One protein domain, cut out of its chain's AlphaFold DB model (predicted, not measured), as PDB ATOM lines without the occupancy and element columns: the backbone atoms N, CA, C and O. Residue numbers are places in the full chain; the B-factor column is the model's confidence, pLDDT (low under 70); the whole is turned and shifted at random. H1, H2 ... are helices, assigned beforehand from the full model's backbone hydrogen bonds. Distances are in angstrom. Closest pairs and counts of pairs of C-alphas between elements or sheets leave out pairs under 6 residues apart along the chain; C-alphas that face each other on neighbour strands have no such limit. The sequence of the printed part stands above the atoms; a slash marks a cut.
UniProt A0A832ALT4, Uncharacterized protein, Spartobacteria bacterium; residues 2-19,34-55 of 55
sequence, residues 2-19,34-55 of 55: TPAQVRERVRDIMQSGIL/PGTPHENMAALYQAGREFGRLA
ATOM      1  N   THR A   2      89.431 113.255  82.672       98.31
ATOM      2  CA  THR A   2      89.206 112.703  81.327       98.31
ATOM      3  C   THR A   2      90.538 112.559  80.575       98.31
ATOM      4  O   THR A   2      91.495 113.262  80.918       98.31
ATOM      5  N   PRO A   3      90.613 111.737  79.512       98.69
ATOM      6  CA  PRO A   3      91.827 111.616  78.699       98.69
ATOM      7  C   PRO A   3      92.318 112.959  78.138       98.69
ATOM      8  O   PRO A   3      93.516 113.234  78.133       98.69
ATOM      9  N   ALA A   4      91.395 113.845  77.745       98.69
ATOM     10  CA  ALA A   4      91.726 115.189  77.274       98.69
ATOM     11  C   ALA A   4      92.373 116.051  78.374       98.69
ATOM     12  O   ALA A   4      93.377 116.710  78.128       98.69
ATOM     13  N   GLN A   5      91.851 115.996  79.605       98.69
ATOM     14  CA  GLN A   5      92.448 116.706  80.743       98.69
ATOM     15  C   GLN A   5      93.851 116.184  81.074       98.69
ATOM     16  O   GLN A   5      94.725 116.970  81.433       98.69
ATOM     17  N   VAL A   6      94.074 114.871  80.947       98.62
ATOM     18  CA  VAL A   6      95.406 114.275  81.126       98.62
ATOM     19  C   VAL A   6      96.365 114.790  80.058       98.62
ATOM     20  O   VAL A   6      97.454 115.245  80.401       98.62
ATOM     21  N   ARG A   7      95.956 114.784  78.783       98.62
ATOM     22  CA  ARG A   7      96.783 115.279  77.676       98.62
ATOM     23  C   ARG A   7      97.190 116.739  77.865       98.62
ATOM     24  O   ARG A   7      98.378 117.037  77.771       98.62
ATOM     25  N   GLU A   8      96.238 117.628  78.151       98.81
ATOM     26  CA  GLU A   8      96.550 119.052  78.344       98.81
ATOM     27  C   GLU A   8      97.467 119.263  79.551       98.81
ATOM     28  O   GLU A   8      98.444 119.998  79.460       98.81
ATOM     29  N   ARG A   9      97.267 118.524  80.651       98.62
ATOM     30  CA  ARG A   9      98.187 118.615  81.790       98.62
ATOM     31  C   ARG A   9      99.599 118.137  81.448       98.62
ATOM     32  O   ARG A   9     100.569 118.734  81.908       98.62
ATOM     33  N   VAL A  10      99.736 117.061  80.673       98.56
ATOM     34  CA  VAL A  10     101.053 116.594  80.216       98.56
ATOM     35  C   VAL A  10     101.715 117.650  79.342       98.56
ATOM     36  O   VAL A  10     102.889 117.939  79.548       98.56
ATOM     37  N   ARG A  11     100.965 118.263  78.421       98.44
ATOM     38  CA  ARG A  11     101.451 119.371  77.597       98.44
ATOM     39  C   ARG A  11     102.012 120.503  78.457       98.44
ATOM     40  O   ARG A  11     103.157 120.891  78.244       98.44
ATOM     41  N   ASP A  12     101.250 120.968  79.446       98.62
ATOM     42  CA  ASP A  12     101.668 122.049  80.348       98.62
ATOM     43  C   ASP A  12     102.980 121.708  81.070       98.62
ATOM     44  O   ASP A  12     103.896 122.528  81.139       98.62
ATOM     45  N   ILE A  13     103.104 120.472  81.572       97.81
ATOM     46  CA  ILE A  13     104.324 119.997  82.236       97.81
ATOM     47  C   ILE A  13     105.499 120.006  81.257       97.81
ATOM     48  O   ILE A  13     106.549 120.557  81.580       97.81
ATOM     49  N   MET A  14     105.345 119.441  80.060       97.19
ATOM     50  CA  MET A  14     106.434 119.371  79.077       97.19
ATOM     51  C   MET A  14     106.865 120.751  78.569       97.19
ATOM     52  O   MET A  14     108.039 120.955  78.270       97.19
ATOM     53  N   GLN A  15     105.939 121.710  78.513       96.56
ATOM     54  CA  GLN A  15     106.192 123.084  78.069       96.56
ATOM     55  C   GLN A  15     106.677 124.013  79.194       96.56
ATOM     56  O   GLN A  15     106.997 125.168  78.933       96.56
ATOM     57  N   SER A  16     106.793 123.516  80.429       97.75
ATOM     58  CA  SER A  16     107.220 124.311  81.592       97.75
ATOM     59  C   SER A  16     108.723 124.629  81.654       97.75
ATOM     60  O   SER A  16     109.154 125.333  82.563       97.75
ATOM     61  N   GLY A  17     109.529 124.090  80.733       96.81
ATOM     62  CA  GLY A  17     110.999 124.135  80.795       96.81
ATOM     63  C   GLY A  17     111.630 122.930  81.505       96.81
ATOM     64  O   GLY A  17     112.849 122.778  81.515       96.81
ATOM     65  N   ILE A  18     110.825 122.000  82.042       95.94
ATOM     66  CA  ILE A  18     111.328 120.790  82.724       95.94
ATOM     67  C   ILE A  18     112.244 119.920  81.839       95.94
ATOM     68  O   ILE A  18     113.071 119.160  82.343       95.94
ATOM     69  N   LEU A  19     112.115 120.036  80.514       95.06
ATOM     70  CA  LEU A  19     112.892 119.277  79.534       95.06
ATOM     71  C   LEU A  19     114.272 119.883  79.225       95.06
ATOM     72  O   LEU A  19     115.077 119.218  78.570       95.06
ATOM     73  N   PRO A  34      93.204 102.971  92.604       96.75
ATOM     74  CA  PRO A  34      92.372 101.879  92.108       96.75
ATOM     75  C   PRO A  34      91.243 102.392  91.211       96.75
ATOM     76  O   PRO A  34      90.645 103.431  91.486       96.75
ATOM     77  N   GLY A  35      90.953 101.662  90.134       96.75
ATOM     78  CA  GLY A  35      89.899 102.037  89.189       96.75
ATOM     79  C   GLY A  35      90.238 103.225  88.284       96.75
ATOM     80  O   GLY A  35      89.346 103.721  87.599       96.75
ATOM     81  N   THR A  36      91.495 103.691  88.247       96.75
ATOM     82  CA  THR A  36      91.903 104.691  87.250       96.75
ATOM     83  C   THR A  36      91.648 104.148  85.836       96.75
ATOM     84  O   THR A  36      92.168 103.079  85.513       96.75
ATOM     85  N   PRO A  37      90.890 104.867  84.982       97.88
ATOM     86  CA  PRO A  37      90.614 104.423  83.619       97.88
ATOM     87  C   PRO A  37      91.894 104.223  82.805       97.88
ATOM     88  O   PRO A  37      92.791 105.072  82.823       97.88
ATOM     89  N   HIS A  38      91.972 103.129  82.049       97.88
ATOM     90  CA  HIS A  38      93.138 102.824  81.216       97.88
ATOM     91  C   HIS A  38      93.354 103.869  80.114       97.88
ATOM     92  O   HIS A  38      94.487 104.135  79.726       97.88
ATOM     93  N   GLU A  39      92.295 104.528  79.657       98.56
ATOM     94  CA  GLU A  39      92.341 105.591  78.656       98.56
ATOM     95  C   GLU A  39      93.104 106.817  79.167       98.56
ATOM     96  O   GLU A  39      93.795 107.482  78.397       98.56
ATOM     97  N   ASN A  40      93.038 107.095  80.473       98.44
ATOM     98  CA  ASN A  40      93.836 108.159  81.078       98.44
ATOM     99  C   ASN A  40      95.327 107.802  81.048       98.44
ATOM    100  O   ASN A  40      96.160 108.661  80.775       98.44
ATOM    101  N   MET A  41      95.659 106.529  81.261       97.81
ATOM    102  CA  MET A  41      97.034 106.035  81.174       97.81
ATOM    103  C   MET A  41      97.572 106.043  79.752       97.81
ATOM    104  O   MET A  41      98.700 106.472  79.512       97.81
ATOM    105  N   ALA A  42      96.742 105.639  78.792       98.38
ATOM    106  CA  ALA A  42      97.068 105.754  77.382       98.38
ATOM    107  C   ALA A  42      97.303 107.221  76.994       98.38
ATOM    108  O   ALA A  42      98.298 107.521  76.339       98.38
ATOM    109  N   ALA A  43      96.451 108.146  77.449       98.62
ATOM    110  CA  ALA A  43      96.624 109.576  77.198       98.62
ATOM    111  C   ALA A  43      97.921 110.127  77.807       98.62
ATOM    112  O   ALA A  43      98.622 110.874  77.127       98.62
ATOM    113  N   LEU A  44      98.278 109.727  79.035       98.19
ATOM    114  CA  LEU A  44      99.552 110.093  79.668       98.19
ATOM    115  C   LEU A  44     100.741 109.652  78.803       98.19
ATOM    116  O   LEU A  44     101.614 110.458  78.484       98.19
ATOM    117  N   TYR A  45     100.750 108.379  78.399       97.75
ATOM    118  CA  TYR A  45     101.820 107.799  77.594       97.75
ATOM    119  C   TYR A  45     101.944 108.474  76.222       97.75
ATOM    120  O   TYR A  45     103.035 108.894  75.837       97.75
ATOM    121  N   GLN A  46     100.833 108.615  75.491       98.38
ATOM    122  CA  GLN A  46     100.847 109.205  74.151       98.38
ATOM    123  C   GLN A  46     101.237 110.684  74.189       98.38
ATOM    124  O   GLN A  46     102.097 111.101  73.418       98.38
ATOM    125  N   ALA A  47     100.693 111.461  75.130       98.31
ATOM    126  CA  ALA A  47     101.057 112.867  75.287       98.31
ATOM    127  C   ALA A  47     102.530 113.036  75.696       98.31
ATOM    128  O   ALA A  47     103.201 113.947  75.218       98.31
ATOM    129  N   GLY A  48     103.064 112.141  76.535       97.50
ATOM    130  CA  GLY A  48     104.484 112.134  76.890       97.50
ATOM    131  C   GLY A  48     105.391 111.874  75.687       97.50
ATOM    132  O   GLY A  48     106.444 112.494  75.571       97.50
ATOM    133  N   ARG A  49     104.970 111.006  74.759       96.25
ATOM    134  CA  ARG A  49     105.680 110.778  73.490       96.25
ATOM    135  C   ARG A  49     105.546 111.938  72.508       96.25
ATOM    136  O   ARG A  49     106.490 112.195  71.774       96.25
ATOM    137  N   GLU A  50     104.388 112.592  72.476       97.69
ATOM    138  CA  GLU A  50     104.100 113.719  71.582       97.69
ATOM    139  C   GLU A  50     104.861 114.988  71.997       97.69
ATOM    140  O   GLU A  50     105.460 115.650  71.155       97.69
ATOM    141  N   PHE A  51     104.846 115.327  73.291       97.25
ATOM    142  CA  PHE A  51     105.391 116.587  73.809       97.25
ATOM    143  C   PHE A  51     106.757 116.456  74.490       97.25
ATOM    144  O   PHE A  51     107.418 117.464  74.737       97.25
ATOM    145  N   GLY A  52     107.165 115.235  74.835       94.81
ATOM    146  CA  GLY A  52     108.490 114.950  75.377       94.81
ATOM    147  C   GLY A  52     109.572 114.900  74.296       94.81
ATOM    148  O   GLY A  52     109.342 115.170  73.120       94.81
ATOM    149  N   ARG A  53     110.787 114.524  74.704       89.00
ATOM    150  CA  ARG A  53     111.916 114.275  73.798       89.00
ATOM    151  C   ARG A  53     112.418 112.853  74.020       89.00
ATOM    152  O   ARG A  53     112.749 112.494  75.147       89.00
ATOM    153  N   LEU A  54     112.459 112.055  72.955       77.00
ATOM    154  CA  LEU A  54     113.151 110.768  72.946       77.00
ATOM    155  C   LEU A  54     114.580 111.046  72.474       77.00
ATOM    156  O   LEU A  54     114.771 111.439  71.324       77.00
ATOM    157  N   ALA A  55     115.533 110.952  73.399       64.62
ATOM    158  CA  ALA A  55     116.961 111.023  73.104       64.62
ATOM    159  C   ALA A  55     117.484 109.655  72.653       64.62
ATOM    160  O   ALA A  55     116.954 108.636  73.158       64.62
TER     161      ALA A  55
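AT A GLANCE: This is residues 2 to 19 and 34 to 55 of the 55 residues of an uncharacterized protein of Spartobacteria bacterium (UniProt A0A832ALT4). Two helices, H1 and H2, lie side by side along the long axis and point the same way, with short unnamed ends beyond them. The printed part has 40 residues, with two named helices in the order H1, H2, and no named strand; its class is all helix. It is only just compact, close to loose, with a radius of gyration of the C-alphas of 10.5 A, and elongated, spanning 31 by 18 by 16 A.

HOW THE PARTS SIT: Look first at H1, residues 3 to 14, then at H2, residues 38 to 51: they touch, closest at the C-alphas of Pro 3 and Asn 40, 4.7 A apart. They run the same way at a shallow tilt of 33 degrees, only just short of steep. In both, every O i to N i+4 pair is within hydrogen-bond range.

IN THESE COORDINATES: Find C-alpha 3 at (91.827, 111.616, 78.699); from there H1 runs 16.5 A to C-alpha 14. H2 runs 19.9 A from C-alpha 38 to C-alpha 51 at (105.391, 116.587, 73.809).

THE WHOLE: Residues 20 to 33 are not printed; C-alphas 19 and 34 stand 29.7 A apart across this cut, which the link from H1 to H2 spans. The C-alphas farthest apart, those of Gly 35 and Ala 55, are 32.7 A apart. Residue 55 alone has a pLDDT under 70.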